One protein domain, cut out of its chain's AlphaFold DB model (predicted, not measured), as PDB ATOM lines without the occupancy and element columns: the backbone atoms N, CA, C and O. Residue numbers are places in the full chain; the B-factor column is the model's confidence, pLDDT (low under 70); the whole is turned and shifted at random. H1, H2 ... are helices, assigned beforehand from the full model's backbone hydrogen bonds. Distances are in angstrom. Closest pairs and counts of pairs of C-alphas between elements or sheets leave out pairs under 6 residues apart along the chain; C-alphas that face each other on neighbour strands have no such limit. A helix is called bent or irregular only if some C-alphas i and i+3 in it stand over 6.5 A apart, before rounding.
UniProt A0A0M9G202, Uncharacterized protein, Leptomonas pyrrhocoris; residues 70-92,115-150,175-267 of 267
ATOM      1  N   ALA A  70     -21.622 -31.481   4.618       91.62
ATOM      2  CA  ALA A  70     -22.085 -32.830   4.936       91.62
ATOM      3  C   ALA A  70     -21.071 -33.905   4.518       91.62
ATOM      4  O   ALA A  70     -20.991 -34.953   5.161       91.62
ATOM      5  N   VAL A  71     -20.280 -33.659   3.469       93.50
ATOM      6  CA  VAL A  71     -19.143 -34.519   3.115       93.50
ATOM      7  C   VAL A  71     -17.984 -34.284   4.084       93.50
ATOM      8  O   VAL A  71     -17.404 -35.246   4.590       93.50
ATOM      9  N   TYR A  72     -17.662 -33.027   4.389       93.44
ATOM     10  CA  TYR A  72     -16.588 -32.680   5.315       93.44
ATOM     11  C   TYR A  72     -16.836 -33.245   6.719       93.44
ATOM     12  O   TYR A  72     -15.928 -33.833   7.307       93.44
ATOM     13  N   GLY A  73     -18.078 -33.191   7.211       94.00
ATOM     14  CA  GLY A  73     -18.460 -33.755   8.508       94.00
ATOM     15  C   GLY A  73     -18.190 -35.260   8.645       94.00
ATOM     16  O   GLY A  73     -18.033 -35.757   9.755       94.00
ATOM     17  N   ILE A  74     -18.069 -36.014   7.546       95.00
ATOM     18  CA  ILE A  74     -17.621 -37.419   7.594       95.00
ATOM     19  C   ILE A  74     -16.143 -37.511   7.967       95.00
ATOM     20  O   ILE A  74     -15.759 -38.387   8.739       95.00
ATOM     21  N   THR A  75     -15.323 -36.600   7.439       94.44
ATOM     22  CA  THR A  75     -13.896 -36.526   7.774       94.44
ATOM     23  C   THR A  75     -13.719 -36.257   9.263       94.44
ATOM     24  O   THR A  75     -12.900 -36.918   9.898       94.44
ATOM     25  N   GLU A  76     -14.509 -35.338   9.824       95.12
ATOM     26  CA  GLU A  76     -14.513 -35.056  11.263       95.12
ATOM     27  C   GLU A  76     -14.942 -36.288  12.064       95.12
ATOM     28  O   GLU A  76     -14.159 -36.773  12.875       95.12
ATOM     29  N   ARG A  77     -16.105 -36.885  11.758       96.88
ATOM     30  CA  ARG A  77     -16.605 -38.073  12.477       96.88
ATOM     31  C   ARG A  77     -15.624 -39.246  12.474       96.88
ATOM     32  O   ARG A  77     -15.440 -39.880  13.508       96.88
ATOM     33  N   LEU A  78     -14.995 -39.544  11.336       96.00
ATOM     34  CA  LEU A  78     -13.995 -40.614  11.263       96.00
ATOM     35  C   LEU A  78     -12.717 -40.255  12.019       96.00
ATOM     36  O   LEU A  78     -12.150 -41.110  12.687       96.00
ATOM     37  N   THR A  79     -12.266 -39.002  11.948       95.31
ATOM     38  CA  THR A  79     -11.078 -38.557  12.693       95.31
ATOM     39  C   THR A  79     -11.316 -38.606  14.203       95.31
ATOM     40  O   THR A  79     -10.429 -39.029  14.947       95.31
ATOM     41  N   ASP A  80     -12.515 -38.239  14.649       97.00
ATOM     42  CA  ASP A  80     -12.938 -38.355  16.043       97.00
ATOM     43  C   ASP A  80     -13.003 -39.827  16.470       97.00
ATOM     44  O   ASP A  80     -12.464 -40.177  17.516       97.00
ATOM     45  N   ALA A  81     -13.554 -40.715  15.632       97.25
ATOM     46  CA  ALA A  81     -13.571 -42.156  15.893       97.25
ATOM     47  C   ALA A  81     -12.156 -42.758  15.974       97.25
ATOM     48  O   ALA A  81     -11.868 -43.539  16.879       97.25
ATOM     49  N   PHE A  82     -11.235 -42.359  15.089       96.50
ATOM     50  CA  PHE A  82      -9.826 -42.767  15.173       96.50
ATOM     51  C   PHE A  82      -9.151 -42.253  16.448       96.50
ATOM     52  O   PHE A  82      -8.295 -42.930  17.017       96.50
ATOM     53  N   THR A  83      -9.525 -41.055  16.898       94.50
ATOM     54  CA  THR A  83      -9.020 -40.476  18.148       94.50
ATOM     55  C   THR A  83      -9.548 -41.252  19.352       94.50
ATOM     56  O   THR A  83      -8.748 -41.631  20.201       94.50
ATOM     57  N   ALA A  84     -10.842 -41.579  19.378       94.44
ATOM     58  CA  ALA A  84     -11.454 -42.404  20.419       94.44
ATOM     59  C   ALA A  84     -10.825 -43.807  20.485       94.44
ATOM     60  O   ALA A  84     -10.472 -44.267  21.568       94.44
ATOM     61  N   PHE A  85     -10.575 -44.443  19.334       95.12
ATOM     62  CA  PHE A  85      -9.805 -45.689  19.272       95.12
ATOM     63  C   PHE A  85      -8.405 -45.513  19.873       95.12
ATOM     64  O   PHE A  85      -7.910 -46.353  20.612       95.12
ATOM     65  N   HIS A  86      -7.722 -44.410  19.561       91.19
ATOM     66  CA  HIS A  86      -6.389 -44.194  20.111       91.19
ATOM     67  C   HIS A  86      -6.410 -44.000  21.634       91.19
ATOM     68  O   HIS A  86      -5.506 -44.471  22.324       91.19
ATOM     69  N   GLU A  87      -7.430 -43.320  22.153       91.44
ATOM     70  CA  GLU A  87      -7.651 -43.143  23.589       91.44
ATOM     71  C   GLU A  87      -7.951 -44.477  24.285       91.44
ATOM     72  O   GLU A  87      -7.453 -44.693  25.389       91.44
ATOM     73  N   SER A  88      -8.639 -45.408  23.613       92.38
ATOM     74  CA  SER A  88      -8.921 -46.759  24.121       92.38
ATOM     75  C   SER A  88      -7.670 -47.642  24.264       92.38
ATOM     76  O   SER A  88      -7.677 -48.650  24.962       92.38
ATOM     77  N   LEU A  89      -6.533 -47.252  23.675       90.31
ATOM     78  CA  LEU A  89      -5.247 -47.931  23.900       90.31
ATOM     79  C   LEU A  89      -4.577 -47.537  25.225       90.31
ATOM     80  O   LEU A  89      -3.553 -48.122  25.601       90.31
ATOM     81  N   VAL A  90      -5.089 -46.517  25.916       89.19
ATOM     82  CA  VAL A  90      -4.494 -45.974  27.138       89.19
ATOM     83  C   VAL A  90      -5.366 -46.330  28.330       89.19
ATOM     84  O   VAL A  90      -6.538 -45.983  28.382       89.19
ATOM     85  N   GLU A  91      -4.762 -46.981  29.326       87.62
ATOM     86  CA  GLU A  91      -5.445 -47.278  30.585       87.62
ATOM     87  C   GLU A  91      -5.995 -45.984  31.227       87.62
ATOM     88  O   GLU A  91      -5.214 -45.049  31.460       87.62
ATOM     89  N   PRO A  92      -7.301 -45.927  31.553       87.75
ATOM     90  CA  PRO A  92      -7.899 -44.776  32.215       87.75
ATOM     91  C   PRO A  92      -7.238 -44.465  33.561       87.75
ATOM     92  O   PRO A  92      -6.852 -45.359  34.320       87.75
ATOM     93  N   THR A 115      -9.712 -56.206  28.663       86.62
ATOM     94  CA  THR A 115     -11.094 -55.713  28.631       86.62
ATOM     95  C   THR A 115     -11.532 -55.391  27.207       86.62
ATOM     96  O   THR A 115     -10.704 -55.121  26.344       86.62
ATOM     97  N   ASP A 116     -12.842 -55.401  26.976       85.69
ATOM     98  CA  ASP A 116     -13.467 -54.974  25.720       85.69
ATOM     99  C   ASP A 116     -13.298 -53.474  25.442       85.69
ATOM    100  O   ASP A 116     -13.378 -53.053  24.293       85.69
ATOM    101  N   ASP A 117     -12.999 -52.682  26.473       87.50
ATOM    102  CA  ASP A 117     -12.697 -51.258  26.341       87.50
ATOM    103  C   ASP A 117     -11.313 -50.987  25.721       87.50
ATOM    104  O   ASP A 117     -11.062 -49.862  25.290       87.50
ATOM    105  N   TYR A 118     -10.388 -51.958  25.705       89.88
ATOM    106  CA  TYR A 118      -9.059 -51.777  25.112       89.88
ATOM    107  C   TYR A 118      -9.069 -52.099  23.621       89.88
ATOM    108  O   TYR A 118      -9.526 -53.159  23.208       89.88
ATOM    109  N   ALA A 119      -8.502 -51.193  22.818       90.00
ATOM    110  CA  ALA A 119      -8.500 -51.302  21.358       90.00
ATOM    111  C   ALA A 119      -9.918 -51.431  20.758       90.00
ATOM    112  O   ALA A 119     -10.106 -52.071  19.724       90.00
ATOM    113  N   ASP A 120     -10.908 -50.784  21.385       92.38
ATOM    114  CA  ASP A 120     -12.290 -50.755  20.897       92.38
ATOM    115  C   ASP A 120     -12.394 -50.063  19.528       92.38
ATOM    116  O   ASP A 120     -12.266 -48.839  19.410       92.38
ATOM    117  N   PHE A 121     -12.625 -50.866  18.487       94.56
ATOM    118  CA  PHE A 121     -12.750 -50.438  17.092       94.56
ATOM    119  C   PHE A 121     -14.201 -50.171  16.658       94.56
ATOM    120  O   PHE A 121     -14.428 -49.625  15.574       94.56
ATOM    121  N   SER A 122     -15.182 -50.458  17.519       94.44
ATOM    122  CA  SER A 122     -16.612 -50.384  17.193       94.44
ATOM    123  C   SER A 122     -17.066 -48.983  16.766       94.44
ATOM    124  O   SER A 122     -17.927 -48.827  15.899       94.44
ATOM    125  N   GLY A 123     -16.449 -47.932  17.318       94.94
ATOM    126  CA  GLY A 123     -16.724 -46.550  16.923       94.94
ATOM    127  C   GLY A 123     -16.345 -46.253  15.469       94.94
ATOM    128  O   GLY A 123     -17.050 -45.505  14.788       94.94
ATOM    129  N   VAL A 124     -15.259 -46.852  14.969       96.50
ATOM    130  CA  VAL A 124     -14.838 -46.711  13.566       96.50
ATOM    131  C   VAL A 124     -15.791 -47.480  12.658       96.50
ATOM    132  O   VAL A 124     -16.266 -46.915  11.670       96.50
ATOM    133  N   GLU A 125     -16.116 -48.724  13.016       96.50
ATOM    134  CA  GLU A 125     -17.081 -49.564  12.294       96.50
ATOM    135  C   GLU A 125     -18.423 -48.852  12.129       96.50
ATOM    136  O   GLU A 125     -18.891 -48.665  11.006       96.50
ATOM    137  N   ALA A 126     -18.987 -48.352  13.230       96.81
ATOM    138  CA  ALA A 126     -20.283 -47.684  13.232       96.81
ATOM    139  C   ALA A 126     -20.325 -46.472  12.287       96.81
ATOM    140  O   ALA A 126     -21.312 -46.272  11.578       96.81
ATOM    141  N   VAL A 127     -19.260 -45.662  12.247       97.19
ATOM    142  CA  VAL A 127     -19.198 -44.501  11.345       97.19
ATOM    143  C   VAL A 127     -19.072 -44.941   9.888       97.19
ATOM    144  O   VAL A 127     -19.735 -44.364   9.025       97.19
ATOM    145  N   VAL A 128     -18.241 -45.942   9.591       97.31
ATOM    146  CA  VAL A 128     -18.073 -46.448   8.221       97.31
ATOM    147  C   VAL A 128     -19.382 -47.038   7.707       97.31
ATOM    148  O   VAL A 128     -19.831 -46.655   6.626       97.31
ATOM    149  N   GLU A 129     -20.022 -47.918   8.475       96.69
ATOM    150  CA  GLU A 129     -21.282 -48.557   8.093       96.69
ATOM    151  C   GLU A 129     -22.403 -47.539   7.870       96.69
ATOM    152  O   GLU A 129     -23.095 -47.605   6.851       96.69
ATOM    153  N   ASP A 130     -22.541 -46.557   8.767       96.69
ATOM    154  CA  ASP A 130     -23.509 -45.467   8.627       96.69
ATOM    155  C   ASP A 130     -23.277 -44.679   7.333       96.69
ATOM    156  O   ASP A 130     -24.200 -44.470   6.546       96.69
ATOM    157  N   VAL A 131     -22.031 -44.293   7.046       95.88
ATOM    158  CA  VAL A 131     -21.725 -43.537   5.826       95.88
ATOM    159  C   VAL A 131     -21.985 -44.362   4.571       95.88
ATOM    160  O   VAL A 131     -22.541 -43.835   3.606       95.88
ATOM    161  N   LEU A 132     -21.608 -45.643   4.558       96.75
ATOM    162  CA  LEU A 132     -21.875 -46.521   3.420       96.75
ATOM    163  C   LEU A 132     -23.381 -46.698   3.195       96.75
ATOM    164  O   LEU A 132     -23.835 -46.642   2.048       96.75
ATOM    165  N   ALA A 133     -24.162 -46.855   4.266       95.56
ATOM    166  CA  ALA A 133     -25.615 -46.948   4.197       95.56
ATOM    167  C   ALA A 133     -26.242 -45.655   3.652       95.56
ATOM    168  O   ALA A 133     -27.012 -45.711   2.690       95.56
ATOM    169  N   VAL A 134     -25.855 -44.495   4.192       94.44
ATOM    170  CA  VAL A 134     -26.348 -43.176   3.763       94.44
ATOM    171  C   VAL A 134     -25.989 -42.890   2.304       94.44
ATOM    172  O   VAL A 134     -26.842 -42.456   1.525       94.44
ATOM    173  N   ALA A 135     -24.747 -43.161   1.895       94.38
ATOM    174  CA  ALA A 135     -24.313 -42.956   0.518       94.38
ATOM    175  C   ALA A 135     -25.103 -43.849  -0.451       94.38
ATOM    176  O   ALA A 135     -25.549 -43.385  -1.504       94.38
ATOM    177  N   LYS A 136     -25.328 -45.117  -0.084       94.31
ATOM    178  CA  LYS A 136     -26.111 -46.060  -0.888       94.31
ATOM    179  C   LYS A 136     -27.575 -45.639  -0.999       94.31
ATOM    180  O   LYS A 136     -28.097 -45.578  -2.110       94.31
ATOM    181  N   GLU A 137     -28.214 -45.281   0.112       93.50
ATOM    182  CA  GLU A 137     -29.599 -44.797   0.129       93.50
ATOM    183  C   GLU A 137     -29.766 -43.528  -0.723       93.50
ATOM    184  O   GLU A 137     -30.717 -43.412  -1.504       93.50
ATOM    185  N   SER A 138     -28.812 -42.596  -0.632       93.19
ATOM    186  CA  SER A 138     -28.795 -41.378  -1.449       93.19
ATOM    187  C   SER A 138     -28.683 -41.700  -2.944       93.19
ATOM    188  O   SER A 138     -29.460 -41.186  -3.755       93.19
ATOM    189  N   LEU A 139     -27.785 -42.615  -3.326       93.81
ATOM    190  CA  LEU A 139     -27.625 -43.058  -4.716       93.81
ATOM    191  C   LEU A 139     -28.870 -43.769  -5.257       93.81
ATOM    192  O   LEU A 139     -29.250 -43.540  -6.404       93.81
ATOM    193  N   GLU A 140     -29.536 -44.588  -4.445       92.12
ATOM    194  CA  GLU A 140     -30.782 -45.258  -4.826       92.12
ATOM    195  C   GLU A 140     -31.938 -44.255  -4.981       92.12
ATOM    196  O   GLU A 140     -32.696 -44.307  -5.954       92.12
ATOM    197  N   THR A 141     -32.043 -43.288  -4.068       91.19
ATOM    198  CA  THR A 141     -33.068 -42.230  -4.091       91.19
ATOM    199  C   THR A 141     -32.894 -41.275  -5.272       91.19
ATOM    200  O   THR A 141     -33.882 -40.811  -5.852       91.19
ATOM    201  N   HIS A 142     -31.648 -41.006  -5.662       91.25
ATOM    202  CA  HIS A 142     -31.281 -40.062  -6.719       91.25
ATOM    203  C   HIS A 142     -30.739 -40.741  -7.982       91.25
ATOM    204  O   HIS A 142     -30.087 -40.084  -8.801       91.25
ATOM    205  N   SER A 143     -31.043 -42.031  -8.157       90.75
ATOM    206  CA  SER A 143     -30.597 -42.872  -9.272       90.75
ATOM    207  C   SER A 143     -30.763 -42.185 -10.628       90.75
ATOM    208  O   SER A 143     -31.745 -41.489 -10.870       90.75
ATOM    209  N   ALA A 144     -29.826 -42.384 -11.555       89.12
ATOM    210  CA  ALA A 144     -29.977 -41.868 -12.915       89.12
ATOM    211  C   ALA A 144     -31.183 -42.494 -13.651       89.12
ATOM    212  O   ALA A 144     -31.738 -41.879 -14.566       89.12
ATOM    213  N   ASP A 145     -31.640 -43.676 -13.229       85.00
ATOM    214  CA  ASP A 145     -32.834 -44.324 -13.766       85.00
ATOM    215  C   ASP A 145     -34.120 -43.835 -13.061       85.00
ATOM    216  O   ASP A 145     -34.299 -44.020 -11.853       85.00
ATOM    217  N   PRO A 146     -35.059 -43.206 -13.794       76.19
ATOM    218  CA  PRO A 146     -36.316 -42.719 -13.225       76.19
ATOM    219  C   PRO A 146     -37.237 -43.838 -12.710       76.19
ATOM    220  O   PRO A 146     -38.085 -43.587 -11.851       76.19
ATOM    221  N   THR A 147     -37.095 -45.074 -13.201       74.50
ATOM    222  CA  THR A 147     -37.930 -46.202 -12.758       74.50
ATOM    223  C   THR A 147     -37.583 -46.650 -11.340       74.50
ATOM    224  O   THR A 147     -38.486 -46.912 -10.544       74.50
ATOM    225  N   ILE A 148     -36.294 -46.633 -10.994       73.44
ATOM    226  CA  ILE A 148     -35.785 -46.931  -9.650       73.44
ATOM    227  C   ILE A 148     -36.237 -45.838  -8.670       73.44
ATOM    228  O   ILE A 148     -36.830 -46.136  -7.631       73.44
ATOM    229  N   ARG A 149     -36.103 -44.562  -9.061       68.12
ATOM    230  CA  ARG A 149     -36.552 -43.407  -8.258       68.12
ATOM    231  C   ARG A 149     -38.046 -43.453  -7.926       68.12
ATOM    232  O   ARG A 149     -38.455 -43.161  -6.801       68.12
ATOM    233  N   SER A 150     -38.880 -43.836  -8.896       60.94
ATOM    234  CA  SER A 150     -40.331 -43.940  -8.695       60.94
ATOM    235  C   SER A 150     -40.731 -45.067  -7.734       60.94
ATOM    236  O   SER A 150     -41.766 -44.943  -7.073       60.94
ATOM    237  N   GLU A 175     -34.674 -28.640 -12.878       81.44
ATOM    238  CA  GLU A 175     -34.297 -28.452 -11.475       81.44
ATOM    239  C   GLU A 175     -34.161 -29.787 -10.726       81.44
ATOM    240  O   GLU A 175     -33.155 -30.005 -10.050       81.44
ATOM    241  N   ASP A 176     -35.104 -30.722 -10.905       82.38
ATOM    242  CA  ASP A 176     -35.014 -32.067 -10.316       82.38
ATOM    243  C   ASP A 176     -33.801 -32.834 -10.858       82.38
ATOM    244  O   ASP A 176     -33.138 -33.567 -10.122       82.38
ATOM    245  N   PHE A 177     -33.488 -32.680 -12.148       83.00
ATOM    246  CA  PHE A 177     -32.324 -33.326 -12.752       83.00
ATOM    247  C   PHE A 177     -31.012 -32.809 -12.147       83.00
ATOM    248  O   PHE A 177     -30.156 -33.614 -11.768       83.00
ATOM    249  N   VAL A 178     -30.872 -31.485 -12.014       86.38
ATOM    250  CA  VAL A 178     -29.695 -30.847 -11.400       86.38
ATOM    251  C   VAL A 178     -29.564 -31.244  -9.932       86.38
ATOM    252  O   VAL A 178     -28.475 -31.625  -9.505       86.38
ATOM    253  N   TRP A 179     -30.666 -31.227  -9.180       90.00
ATOM    254  CA  TRP A 179     -30.677 -31.644  -7.779       90.00
ATOM    255  C   TRP A 179     -30.238 -33.102  -7.608       90.00
ATOM    256  O   TRP A 179     -29.360 -33.398  -6.802       90.00
ATOM    257  N   ASN A 180     -30.791 -34.017  -8.411       91.44
ATOM    258  CA  ASN A 180     -30.419 -35.431  -8.352       91.44
ATOM    259  C   ASN A 180     -28.945 -35.647  -8.728       91.44
ATOM    260  O   ASN A 180     -28.273 -36.467  -8.112       91.44
ATOM    261  N   ALA A 181     -28.424 -34.914  -9.718       93.06
ATOM    262  CA  ALA A 181     -27.009 -34.985 -10.082       93.06
ATOM    263  C   ALA A 181     -26.090 -34.479  -8.959       93.06
ATOM    264  O   ALA A 181     -25.083 -35.121  -8.662       93.06
ATOM    265  N   ALA A 182     -26.454 -33.374  -8.304       93.81
ATOM    266  CA  ALA A 182     -25.720 -32.856  -7.154       93.81
ATOM    267  C   ALA A 182     -25.715 -33.860  -5.991       93.81
ATOM    268  O   ALA A 182     -24.649 -34.174  -5.469       93.81
ATOM    269  N   ALA A 183     -26.871 -34.443  -5.659       94.81
ATOM    270  CA  ALA A 183     -26.987 -35.433  -4.589       94.81
ATOM    271  C   ALA A 183     -26.186 -36.718  -4.875       94.81
ATOM    272  O   ALA A 183     -25.481 -37.216  -3.998       94.81
ATOM    273  N   ARG A 184     -26.204 -37.223  -6.121       95.62
ATOM    274  CA  ARG A 184     -25.333 -38.345  -6.521       95.62
ATOM    275  C   ARG A 184     -23.859 -37.985  -6.375       95.62
ATOM    276  O   ARG A 184     -23.089 -38.778  -5.847       95.62
ATOM    277  N   ARG A 185     -23.453 -36.793  -6.828       96.06
ATOM    278  CA  ARG A 185     -22.062 -36.336  -6.703       96.06
ATOM    279  C   ARG A 185     -21.637 -36.245  -5.240       96.06
ATOM    280  O   ARG A 185     -20.544 -36.697  -4.918       96.06
ATOM    281  N   GLN A 186     -22.498 -35.716  -4.379       96.25
ATOM    282  CA  GLN A 186     -22.270 -35.654  -2.942       96.25
ATOM    283  C   GLN A 186     -22.050 -37.055  -2.358       96.25
ATOM    284  O   GLN A 186     -21.007 -37.291  -1.760       96.25
ATOM    285  N   ALA A 187     -22.941 -38.016  -2.624       96.75
ATOM    286  CA  ALA A 187     -22.791 -39.398  -2.151       96.75
ATOM    287  C   ALA A 187     -21.480 -40.063  -2.622       96.75
ATOM    288  O   ALA A 187     -20.831 -40.788  -1.870       96.75
ATOM    289  N   LEU A 188     -21.041 -39.781  -3.852       97.50
ATOM    290  CA  LEU A 188     -19.771 -40.291  -4.384       97.50
ATOM    291  C   LEU A 188     -18.555 -39.638  -3.720       97.50
ATOM    292  O   LEU A 188     -17.543 -40.305  -3.513       97.50
ATOM    293  N   LEU A 189     -18.650 -38.358  -3.347       97.31
ATOM    294  CA  LEU A 189     -17.626 -37.687  -2.546       97.31
ATOM    295  C   LEU A 189     -17.568 -38.256  -1.121       97.31
ATOM    296  O   LEU A 189     -16.471 -38.467  -0.613       97.31
ATOM    297  N   GLN A 190     -18.710 -38.577  -0.505       97.06
ATOM    298  CA  GLN A 190     -18.758 -39.262   0.795       97.06
ATOM    299  C   GLN A 190     -18.048 -40.621   0.727       97.06
ATOM    300  O   GLN A 190     -17.153 -40.899   1.527       97.06
ATOM    301  N   LEU A 191     -18.378 -41.433  -0.282       97.12
ATOM    302  CA  LEU A 191     -17.736 -42.727  -0.514       97.12
ATOM    303  C   LEU A 191     -16.227 -42.583  -0.778       97.12
ATOM    304  O   LEU A 191     -15.429 -43.362  -0.257       97.12
ATOM    305  N   LEU A 192     -15.816 -41.563  -1.542       97.31
ATOM    306  CA  LEU A 192     -14.406 -41.244  -1.781       97.31
ATOM    307  C   LEU A 192     -13.668 -40.935  -0.472       97.31
ATOM    308  O   LEU A 192     -12.592 -41.487  -0.247       97.31
ATOM    309  N   VAL A 193     -14.234 -40.086   0.390       96.69
ATOM    310  CA  VAL A 193     -13.628 -39.710   1.679       96.69
ATOM    311  C   VAL A 193     -13.423 -40.933   2.565       96.69
ATOM    312  O   VAL A 193     -12.307 -41.154   3.038       96.69
ATOM    313  N   VAL A 194     -14.455 -41.767   2.729       97.00
ATOM    314  CA  VAL A 194     -14.343 -43.004   3.518       97.00
ATOM    315  C   VAL A 194     -13.279 -43.926   2.933       97.00
ATOM    316  O   VAL A 194     -12.439 -44.425   3.675       97.00
ATOM    317  N   SER A 195     -13.235 -44.090   1.608       96.62
ATOM    318  CA  SER A 195     -12.227 -44.934   0.944       96.62
ATOM    319  C   SER A 195     -10.798 -44.470   1.237       96.62
ATOM    320  O   SER A 195      -9.912 -45.279   1.511       96.62
ATOM    321  N   VAL A 196     -10.562 -43.156   1.208       95.81
ATOM    322  CA  VAL A 196      -9.238 -42.567   1.456       95.81
ATOM    323  C   VAL A 196      -8.820 -42.732   2.913       95.81
ATOM    324  O   VAL A 196      -7.668 -43.080   3.178       95.81
ATOM    325  N   LEU A 197      -9.736 -42.473   3.848       95.69
ATOM    326  CA  LEU A 197      -9.462 -42.569   5.281       95.69
ATOM    327  C   LEU A 197      -9.273 -44.027   5.709       95.69
ATOM    328  O   LEU A 197      -8.293 -44.339   6.385       95.69
ATOM    329  N   MET A 198     -10.117 -44.939   5.221       95.38
ATOM    330  CA  MET A 198      -9.984 -46.373   5.489       95.38
ATOM    331  C   MET A 198      -8.733 -46.981   4.857       95.38
ATOM    332  O   MET A 198      -8.090 -47.838   5.461       95.38
ATOM    333  N   GLY A 199      -8.290 -46.471   3.704       93.81
ATOM    334  CA  GLY A 199      -6.998 -46.840   3.119       93.81
ATOM    335  C   GLY A 199      -5.795 -46.542   4.027       93.81
ATOM    336  O   GLY A 199      -4.722 -47.107   3.825       93.81
ATOM    337  N   LYS A 200      -5.962 -45.684   5.040       93.94
ATOM    338  CA  LYS A 200      -4.934 -45.314   6.022       93.94
ATOM    339  C   LYS A 200      -5.355 -45.591   7.466       93.94
ATOM    340  O   LYS A 200      -4.725 -45.063   8.380       93.94
ATOM    341  N   VAL A 201      -6.383 -46.413   7.688       94.88
ATOM    342  CA  VAL A 201      -6.946 -46.652   9.027       94.88
ATOM    343  C   VAL A 201      -5.890 -47.112  10.029       94.88
ATOM    344  O   VAL A 201      -5.794 -46.554  11.112       94.88
ATOM    345  N   GLU A 202      -4.994 -48.015   9.633       93.44
ATOM    346  CA  GLU A 202      -3.923 -48.523  10.501       93.44
ATOM    347  C   GLU A 202      -2.957 -47.413  10.945       93.44
ATOM    348  O   GLU A 202      -2.469 -47.414  12.076       93.44
ATOM    349  N   GLN A 203      -2.702 -46.441  10.061       93.88
ATOM    350  CA  GLN A 203      -1.872 -45.276  10.357       93.88
ATOM    351  C   GLN A 203      -2.602 -44.305  11.290       93.88
ATOM    352  O   GLN A 203      -1.994 -43.786  12.227       93.88
ATOM    353  N   HIS A 204      -3.887 -44.045  11.034       93.44
ATOM    354  CA  HIS A 204      -4.700 -43.139  11.844       93.44
ATOM    355  C   HIS A 204      -4.933 -43.689  13.256       93.44
ATOM    356  O   HIS A 204      -4.728 -42.966  14.228       93.44
ATOM    357  N   CYS A 205      -5.238 -44.980  13.361       92.50
ATOM    358  CA  CYS A 205      -5.431 -45.706  14.612       92.50
ATOM    359  C   CYS A 205      -4.115 -46.142  15.281       92.50
ATOM    360  O   CYS A 205      -4.127 -46.644  16.400       92.50
ATOM    361  N   ARG A 206      -2.963 -45.940  14.625       91.69
ATOM    362  CA  ARG A 206      -1.625 -46.277  15.139       91.69
ATOM    363  C   ARG A 206      -1.505 -47.735  15.590       91.69
ATOM    364  O   ARG A 206      -0.995 -47.999  16.678       91.69
ATOM    365  N   PHE A 207      -1.902 -48.681  14.742       92.44
ATOM    366  CA  PHE A 207      -1.840 -50.115  15.068       92.44
ATOM    367  C   PHE A 207      -0.438 -50.579  15.496       92.44
ATOM    368  O   PHE A 207      -0.308 -51.459  16.338       92.44
ATOM    369  N   ASP A 208       0.621 -49.934  15.001       88.81
ATOM    370  CA  ASP A 208       2.007 -50.217  15.402       88.81
ATOM    371  C   ASP A 208       2.327 -49.847  16.867       88.81
ATOM    372  O   ASP A 208       3.382 -50.210  17.382       88.81
ATOM    373  N   SER A 209       1.453 -49.090  17.540       86.44
ATOM    374  CA  SER A 209       1.594 -48.711  18.956       86.44
ATOM    375  C   SER A 209       0.942 -49.710  19.916       86.44
ATOM    376  O   SER A 209       1.117 -49.582  21.130       86.44
ATOM    377  N   ILE A 210       0.200 -50.691  19.395       88.88
ATOM    378  CA  ILE A 210      -0.479 -51.724  20.179       88.88
ATOM    379  C   ILE A 210       0.573 -52.731  20.660       88.88
ATOM    380  O   ILE A 210       1.409 -53.194  19.885       88.88
ATOM    381  N   ARG A 211       0.581 -53.023  21.969       81.50
ATOM    382  CA  ARG A 211       1.644 -53.826  22.602       81.50
ATOM    383  C   ARG A 211       1.676 -55.267  22.105       81.50
ATOM    384  O   ARG A 211       2.771 -55.783  21.882       81.50
ATOM    385  N   ASP A 212       0.509 -55.887  21.959       84.50
ATOM    386  CA  ASP A 212       0.366 -57.194  21.331       84.50
ATOM    387  C   ASP A 212      -0.226 -57.025  19.923       84.50
ATOM    388  O   ASP A 212      -1.342 -56.522  19.777       84.50
ATOM    389  N   PRO A 213       0.494 -57.424  18.861       84.94
ATOM    390  CA  PRO A 213      -0.041 -57.402  17.508       84.94
ATOM    391  C   PRO A 213      -1.324 -58.222  17.316       84.94
ATOM    392  O   PRO A 213      -2.020 -57.962  16.336       84.94
ATOM    393  N   SER A 214      -1.629 -59.199  18.185       84.56
ATOM    394  CA  SER A 214      -2.898 -59.942  18.118       84.56
ATOM    395  C   SER A 214      -4.116 -59.104  18.486       84.56
ATOM    396  O   SER A 214      -5.209 -59.434  18.038       84.56
ATOM    397  N   ASP A 215      -3.924 -58.036  19.259       84.44
ATOM    398  CA  ASP A 215      -5.002 -57.153  19.717       84.44
ATOM    399  C   ASP A 215      -5.262 -56.018  18.717       84.44
ATOM    400  O   ASP A 215      -6.163 -55.203  18.894       84.44
ATOM    401  N   ALA A 216      -4.449 -55.919  17.660       89.19
ATOM    402  CA  ALA A 216      -4.687 -54.962  16.596       89.19
ATOM    403  C   ALA A 216      -5.876 -55.427  15.737       89.19
ATOM    404  O   ALA A 216      -5.793 -56.524  15.172       89.19
ATOM    405  N   PRO A 217      -6.918 -54.596  15.530       91.81
ATOM    406  CA  PRO A 217      -8.114 -54.954  14.758       91.81
ATOM    407  C   PRO A 217      -7.838 -54.888  13.247       91.81
ATOM    408  O   PRO A 217      -8.454 -54.150  12.480       91.81
ATOM    409  N   ARG A 218      -6.816 -55.626  12.796       93.00
ATOM    410  CA  ARG A 218      -6.382 -55.683  11.395       93.00
ATOM    411  C   ARG A 218      -7.413 -56.392  10.533       93.00
ATOM    412  O   ARG A 218      -7.676 -55.925   9.432       93.00
ATOM    413  N   THR A 219      -7.987 -57.478  11.043       93.06
ATOM    414  CA  THR A 219      -9.054 -58.212  10.357       93.06
ATOM    415  C   THR A 219     -10.288 -57.332  10.201       93.06
ATOM    416  O   THR A 219     -10.739 -57.160   9.077       93.06
ATOM    417  N   ASP A 220     -10.737 -56.663  11.261       93.69
ATOM    418  CA  ASP A 220     -11.906 -55.775  11.195       93.69
ATOM    419  C   ASP A 220     -11.660 -54.598  10.232       93.69
ATOM    420  O   ASP A 220     -12.485 -54.270   9.380       93.69
ATOM    421  N   ALA A 221     -10.461 -54.006  10.268       95.00
ATOM    422  CA  ALA A 221     -10.059 -52.975   9.314       95.00
ATOM    423  C   ALA A 221     -10.022 -53.471   7.853       95.00
ATOM    424  O   ALA A 221     -10.323 -52.701   6.936       95.00
ATOM    425  N   GLU A 222      -9.624 -54.721   7.608       95.31
ATOM    426  CA  GLU A 222      -9.690 -55.356   6.286       95.31
ATOM    427  C   GLU A 222     -11.139 -55.586   5.848       95.31
ATOM    428  O   GLU A 222     -11.489 -55.178   4.743       95.31
ATOM    429  N   GLU A 223     -11.994 -56.117   6.723       95.56
ATOM    430  CA  GLU A 223     -13.416 -56.342   6.443       95.56
ATOM    431  C   GLU A 223     -14.147 -55.036   6.099       95.56
ATOM    432  O   GLU A 223     -14.896 -54.977   5.120       95.56
ATOM    433  N   LEU A 224     -13.869 -53.945   6.821       95.94
ATOM    434  CA  LEU A 224     -14.414 -52.629   6.486       95.94
ATOM    435  C   LEU A 224     -13.909 -52.118   5.129       95.94
ATOM    436  O   LEU A 224     -14.688 -51.557   4.355       95.94
ATOM    437  N   ARG A 225     -12.616 -52.295   4.808       95.75
ATOM    438  CA  ARG A 225     -12.062 -51.911   3.493       95.75
ATOM    439  C   ARG A 225     -12.719 -52.701   2.363       95.75
ATOM    440  O   ARG A 225     -13.067 -52.105   1.342       95.75
ATOM    441  N   ASP A 226     -12.940 -53.995   2.566       95.06
ATOM    442  CA  ASP A 226     -13.654 -54.854   1.625       95.06
ATOM    443  C   ASP A 226     -15.116 -54.417   1.474       95.06
ATOM    444  O   ASP A 226     -15.621 -54.342   0.354       95.06
ATOM    445  N   GLY A 227     -15.776 -54.015   2.564       94.56
ATOM    446  CA  GLY A 227     -17.112 -53.417   2.535       94.56
ATOM    447  C   GLY A 227     -17.173 -52.138   1.693       94.56
ATOM    448  O   GLY A 227     -18.056 -51.983   0.846       94.56
ATOM    449  N   VAL A 228     -16.197 -51.237   1.850       96.56
ATOM    450  CA  VAL A 228     -16.085 -50.024   1.021       96.56
ATOM    451  C   VAL A 228     -15.852 -50.387  -0.451       96.56
ATOM    452  O   VAL A 228     -16.502 -49.826  -1.339       96.56
ATOM    453  N   ALA A 229     -14.955 -51.336  -0.734       95.50
ATOM    454  CA  ALA A 229     -14.686 -51.808  -2.091       95.50
ATOM    455  C   ALA A 229     -15.925 -52.447  -2.737       95.50
ATOM    456  O   ALA A 229     -16.222 -52.168  -3.902       95.50
ATOM    457  N   ALA A 230     -16.698 -53.218  -1.973       95.00
ATOM    458  CA  ALA A 230     -17.939 -53.829  -2.428       95.00
ATOM    459  C   ALA A 230     -18.975 -52.780  -2.856       95.00
ATOM    460  O   ALA A 230     -19.661 -52.977  -3.858       95.00
ATOM    461  N   VAL A 231     -19.067 -51.628  -2.178       95.50
ATOM    462  CA  VAL A 231     -19.972 -50.539  -2.596       95.50
ATOM    463  C   VAL A 231     -19.543 -49.928  -3.937       95.50
ATOM    464  O   VAL A 231     -20.395 -49.672  -4.793       95.50
ATOM    465  N   TRP A 232     -18.241 -49.751  -4.178       96.19
ATOM    466  CA  TRP A 232     -17.740 -49.309  -5.488       96.19
ATOM    467  C   TRP A 232     -18.032 -50.326  -6.597       96.19
ATOM    468  O   TRP A 232     -18.498 -49.958  -7.677       96.19
ATOM    469  N   GLN A 233     -17.805 -51.612  -6.331       94.00
ATOM    470  CA  GLN A 233     -18.071 -52.684  -7.292       94.00
ATOM    471  C   GLN A 233     -19.570 -52.810  -7.594       94.00
ATOM    472  O   GLN A 233     -19.963 -52.887  -8.761       94.00
ATOM    473  N   TRP A 234     -20.415 -52.724  -6.563       93.75
ATOM    474  CA  TRP A 234     -21.867 -52.660  -6.692       93.75
ATOM    475  C   TRP A 234     -22.293 -51.511  -7.610       93.75
ATOM    476  O   TRP A 234     -23.056 -51.716  -8.553       93.75
ATOM    477  N   LEU A 235     -21.738 -50.316  -7.409       94.00
ATOM    478  CA  LEU A 235     -22.038 -49.129  -8.208       94.00
ATOM    479  C   LEU A 235     -21.616 -49.275  -9.680       94.00
ATOM    480  O   LEU A 235     -22.325 -48.841 -10.593       94.00
ATOM    481  N   PHE A 236     -20.444 -49.860  -9.933       93.69
ATOM    482  CA  PHE A 236     -19.882 -49.943 -11.280       93.69
ATOM    483  C   PHE A 236     -20.412 -51.119 -12.098       93.69
ATOM    484  O   PHE A 236     -20.565 -50.975 -13.320       93.69
ATOM    485  N   TYR A 237     -20.718 -52.245 -11.454       92.50
ATOM    486  CA  TYR A 237     -21.006 -53.509 -12.130       92.50
ATOM    487  C   TYR A 237     -22.410 -54.045 -11.859       92.50
ATOM    488  O   TYR A 237     -23.072 -54.477 -12.804       92.50
ATOM    489  N   GLU A 238     -22.888 -53.993 -10.616       91.19
ATOM    490  CA  GLU A 238     -24.168 -54.611 -10.243       91.19
ATOM    491  C   GLU A 238     -25.369 -53.693 -10.473       91.19
ATOM    492  O   GLU A 238     -26.408 -54.139 -10.959       91.19
ATOM    493  N   GLN A 239     -25.225 -52.403 -10.165       88.88
ATOM    494  CA  GLN A 239     -26.258 -51.378 -10.306       88.88
ATOM    495  C   GLN A 239     -25.824 -50.273 -11.275       88.88
ATOM    496  O   GLN A 239     -25.739 -49.094 -10.921       88.88
ATOM    497  N   PRO A 240     -25.593 -50.633 -12.552       84.75
ATOM    498  CA  PRO A 240     -25.097 -49.714 -13.563       84.75
ATOM    499  C   PRO A 240     -25.979 -48.463 -13.743       84.75
ATOM    500  O   PRO A 240     -25.509 -47.403 -14.158       84.75
ATOM    501  N   THR A 241     -27.268 -48.587 -13.471       87.75
ATOM    502  CA  THR A 241     -28.277 -47.551 -13.679       87.75
ATOM    503  C   THR A 241     -28.294 -46.469 -12.598       87.75
ATOM    504  O   THR A 241     -28.962 -45.456 -12.787       87.75
ATOM    505  N   MET A 242     -27.545 -46.631 -11.498       92.00
ATOM    506  CA  MET A 242     -27.459 -45.618 -10.435       92.00
ATOM    507  C   MET A 242     -26.781 -44.337 -10.908       92.00
ATOM    508  O   MET A 242     -27.186 -43.244 -10.519       92.00
ATOM    509  N   LEU A 243     -25.796 -44.467 -11.797       94.00
ATOM    510  CA  LEU A 243     -25.080 -43.352 -12.402       94.00
ATOM    511  C   LEU A 243     -25.408 -43.231 -13.885       94.00
ATOM    512  O   LEU A 243     -25.641 -44.220 -14.584       94.00
ATOM    513  N   THR A 244     -25.323 -42.013 -14.409       93.62
ATOM    514  CA  THR A 244     -25.247 -41.819 -15.856       93.62
ATOM    515  C   THR A 244     -23.964 -42.455 -16.404       93.62
ATOM    516  O   THR A 244     -22.969 -42.622 -15.697       93.62
ATOM    517  N   ALA A 245     -23.941 -42.784 -17.699       93.31
ATOM    518  CA  ALA A 245     -22.744 -43.352 -18.326       93.31
ATOM    519  C   ALA A 245     -21.516 -42.422 -18.222       93.31
ATOM    520  O   ALA A 245     -20.387 -42.900 -18.117       93.31
ATOM    521  N   ALA A 246     -21.742 -41.103 -18.241       94.19
ATOM    522  CA  ALA A 246     -20.693 -40.102 -18.081       94.19
ATOM    523  C   ALA A 246     -20.140 -40.091 -16.650       94.19
ATOM    524  O   ALA A 246     -18.931 -40.228 -16.482       94.19
ATOM    525  N   GLU A 247     -21.017 -40.019 -15.642       95.56
ATOM    526  CA  GLU A 247     -20.626 -40.078 -14.228       95.56
ATOM    527  C   GLU A 247     -19.894 -41.385 -13.926       95.56
ATOM    528  O   GLU A 247     -18.816 -41.361 -13.347       95.56
ATOM    529  N   ARG A 248     -20.409 -42.537 -14.373       95.00
ATOM    530  CA  ARG A 248     -19.726 -43.804 -14.101       95.00
ATOM    531  C   ARG A 248     -18.318 -43.823 -14.681       95.00
ATOM    532  O   ARG A 248     -17.385 -44.224 -13.998       95.00
ATOM    533  N   LYS A 249     -18.157 -43.381 -15.929       95.12
ATOM    534  CA  LYS A 249     -16.837 -43.315 -16.559       95.12
ATOM    535  C   LYS A 249     -15.902 -42.380 -15.788       95.12
ATOM    536  O   LYS A 249     -14.748 -42.734 -15.581       95.12
ATOM    537  N   GLU A 250     -16.393 -41.211 -15.379       95.38
ATOM    538  CA  GLU A 250     -15.636 -40.259 -14.560       95.38
ATOM    539  C   GLU A 250     -15.177 -40.902 -13.248       95.38
ATOM    540  O   GLU A 250     -13.994 -40.837 -12.927       95.38
ATOM    541  N   TRP A 251     -16.090 -41.544 -12.519       96.19
ATOM    542  CA  TRP A 251     -15.829 -42.088 -11.188       96.19
ATOM    543  C   TRP A 251     -15.029 -43.389 -11.197       96.19
ATOM    544  O   TRP A 251     -14.192 -43.565 -10.317       96.19
ATOM    545  N   MET A 252     -15.184 -44.249 -12.207       95.12
ATOM    546  CA  MET A 252     -14.277 -45.386 -12.414       95.12
ATOM    547  C   MET A 252     -12.849 -44.907 -12.683       95.12
ATOM    548  O   MET A 252     -11.899 -45.475 -12.157       95.12
ATOM    549  N   ASP A 253     -12.687 -43.843 -13.469       94.69
ATOM    550  CA  ASP A 253     -11.374 -43.261 -13.748       94.69
ATOM    551  C   ASP A 253     -10.760 -42.604 -12.496       94.69
ATOM    552  O   ASP A 253      -9.569 -42.775 -12.239       94.69
ATOM    553  N   ILE A 254     -11.565 -41.925 -11.665       95.44
ATOM    554  CA  ILE A 254     -11.133 -41.393 -10.356       95.44
ATOM    555  C   ILE A 254     -10.696 -42.529  -9.433       95.44
ATOM    556  O   ILE A 254      -9.574 -42.502  -8.930       95.44
ATOM    557  N   ALA A 255     -11.560 -43.522  -9.215       95.31
ATOM    558  CA  ALA A 255     -11.278 -44.634  -8.318       95.31
ATOM    559  C   ALA A 255     -10.027 -45.403  -8.772       95.31
ATOM    560  O   ALA A 255      -9.116 -45.612  -7.976       95.31
ATOM    561  N   GLY A 256      -9.908 -45.711 -10.066       93.56
ATOM    562  CA  GLY A 256      -8.745 -46.416 -10.605       93.56
ATOM    563  C   GLY A 256      -7.452 -45.604 -10.506       93.56
ATOM    564  O   GLY A 256      -6.400 -46.158 -10.198       93.56
ATOM    565  N   THR A 257      -7.520 -44.284 -10.715       92.88
ATOM    566  CA  THR A 257      -6.337 -43.409 -10.655       92.88
ATOM    567  C   THR A 257      -5.858 -43.159  -9.225       92.88
ATOM    568  O   THR A 257      -4.650 -43.109  -8.994       92.88
ATOM    569  N   PHE A 258      -6.774 -42.960  -8.270       93.25
ATOM    570  CA  PHE A 258      -6.430 -42.466  -6.929       93.25
ATOM    571  C   PHE A 258      -6.596 -43.491  -5.804       93.25
ATOM    572  O   PHE A 258      -5.876 -43.397  -4.813       93.25
ATOM    573  N   LEU A 259      -7.526 -44.440  -5.931       92.94
ATOM    574  CA  LEU A 259      -7.790 -45.466  -4.913       92.94
ATOM    575  C   LEU A 259      -7.120 -46.803  -5.262       92.94
ATOM    576  O   LEU A 259      -6.744 -47.557  -4.368       92.94
ATOM    577  N   GLY A 260      -6.922 -47.067  -6.555       90.50
ATOM    578  CA  GLY A 260      -6.250 -48.256  -7.071       90.50
ATOM    579  C   GLY A 260      -7.212 -49.337  -7.563       90.50
ATOM    580  O   GLY A 260      -8.433 -49.221  -7.461       90.50
ATOM    581  N   GLU A 261      -6.638 -50.409  -8.116       87.94
ATOM    582  CA  GLU A 261      -7.389 -51.421  -8.872       87.94
ATOM    583  C   GLU A 261      -8.426 -52.181  -8.040       87.94
ATOM    584  O   GLU A 261      -9.445 -52.571  -8.595       87.94
ATOM    585  N   ALA A 262      -8.229 -52.347  -6.727       86.69
ATOM    586  CA  ALA A 262      -9.166 -53.073  -5.860       86.69
ATOM    587  C   ALA A 262     -10.601 -52.505  -5.907       86.69
ATOM    588  O   ALA A 262     -11.576 -53.254  -5.862       86.69
ATOM    589  N   TYR A 263     -10.731 -51.188  -6.087       89.31
ATOM    590  CA  TYR A 263     -12.016 -50.480  -6.132       89.31
ATOM    591  C   TYR A 263     -12.656 -50.456  -7.528       89.31
ATOM    592  O   TYR A 263     -13.815 -50.080  -7.680       89.31
ATOM    593  N   THR A 264     -11.906 -50.842  -8.563       89.62
ATOM    594  CA  THR A 264     -12.365 -50.862  -9.962       89.62
ATOM    595  C   THR A 264     -12.218 -52.226 -10.621       89.62
ATOM    596  O   THR A 264     -12.409 -52.343 -11.829       89.62
ATOM    597  N   ALA A 265     -11.811 -53.249  -9.877       85.88
ATOM    598  CA  ALA A 265     -11.748 -54.608 -10.372       85.88
ATOM    599  C   ALA A 265     -13.171 -55.145 -10.532       85.88
ATOM    600  O   ALA A 265     -14.068 -54.825  -9.752       85.88
ATOM    601  N   THR A 266     -13.379 -55.963 -11.557       79.56
ATOM    602  CA  THR A 266     -14.609 -56.747 -11.656       79.56
ATOM    603  C   THR A 266     -14.658 -57.741 -10.490       79.56
ATOM    604  O   THR A 266     -13.636 -58.404 -10.287       79.56
ATOM    605  N   PRO A 267     -15.788 -57.844  -9.766       69.81
ATOM    606  CA  PRO A 267     -15.955 -58.806  -8.675       69.81
ATOM    607  C   PRO A 267     -15.850 -60.264  -9.144       69.81
ATOM    608  O   PRO A 267     -16.107 -60.534 -10.346       69.81
TER     609      PRO A 267
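What this domain is: This is residues 70 to 92, 115 to 150 and 175 to 267 of the 267 residues of an uncharacterized protein of Leptomonas pyrrhocoris (UniProt A0A0M9G202). Five long helices lie lengthwise beside one another in an elongated up-and-down bundle, with H1, H4 and H7 side by side in one layer, running the same way, and H2 and H6 in a second layer beside it, running the other way. The short H3 lies beyond the end of H2, the short H5 beyond the end of H4, and the tail of residues 260 to 267 crosses from H7 towards H6. The printed part has 152 residues with seven named helices, H1 to H7 in order, and no named strand; its class is all helix. It is compact, with a radius of gyration of the C-alphas of 17.0 A, and spans 54 by 29 by 21 A.

Where its parts are: H1, residues 70 to 88, begins at C-alpha 70 (-22.085, -32.830, 4.936) and is 27.1 A long. H2, residues 122 to 141, is 28.1 A long, and H3 is residues 146 to 150. H4, residues 175 to 198, is the longest helix at 34.6 A and begins at C-alpha 175 (-34.297, -28.452, -11.475). H5 is residues 201 to 204. H6, residues 218 to 238, is 28.0 A long with a kink of 27 degrees near residue 232; it is neither bent nor irregular, but only just: C-alphas 235 and 238 are 6.2 A apart. H7, residues 245 to 259, is 20.2 A long and ends at C-alpha 259 (-7.790, -45.466, -4.913).

How they stand to each other: H2 is the hub, touching four helices. With residues 123 to 131 alone it touches H1, opposite ways at a shallow tilt of 18 degrees; the closest C-alphas, of Ala 81 and Val 124, are 5.3 A apart. H4 touches H2 with residues 183 to 194 alone, opposite ways at a shallow tilt of 24 degrees, closest at the C-alphas of Ala 135 and Ala 187, 4.7 A. H6 touches H2 with residues 224 to 231 alone, the same way at a shallow tilt of 5 degrees, closest at the C-alphas of Glu 125 and Leu 224, 7.1 A. H2 and H3 touch only at the corner, closest at the C-alphas of Thr 141 and Arg 149, 5.6 A. H1, with residues 71 to 78 alone, touches H4, closest at the C-alphas of Val 71 and Gln 190, 5.3 A. H4 and H6 touch, closest at the C-alphas of Met 198 and Arg 225, 6.2 A. H7 is close to H4 but not clearly touching, closest at the C-alphas of Val 196 and Leu 259, 7.1 A. H5 only just touches H1, with 3 pairs of C-alphas within 8 A, closest at those of Phe 82 and His 204, 6.1 A. H1 and H7 are apart. Every O i to N i+4 pair is within hydrogen-bond range in H2, H3, H4, H6 and H7, and 13 of 15 are in H1; H5 is too short for such a pair.

The domain as a whole: The C-alphas farthest apart, of Glu 175 and Asp 212, are 55.7 A from each other. Residues 93 to 114 and 151 to 174 are not printed; the gaps are 11.9 A from C-alpha 92 to C-alpha 115 and 16.9 A from C-alpha 150 to C-alpha 175. H5 to H6 is a long link, residues 205 to 217. The mean pLDDT of the printed part is 91.8, with residues 149, 150 and 267 under 70.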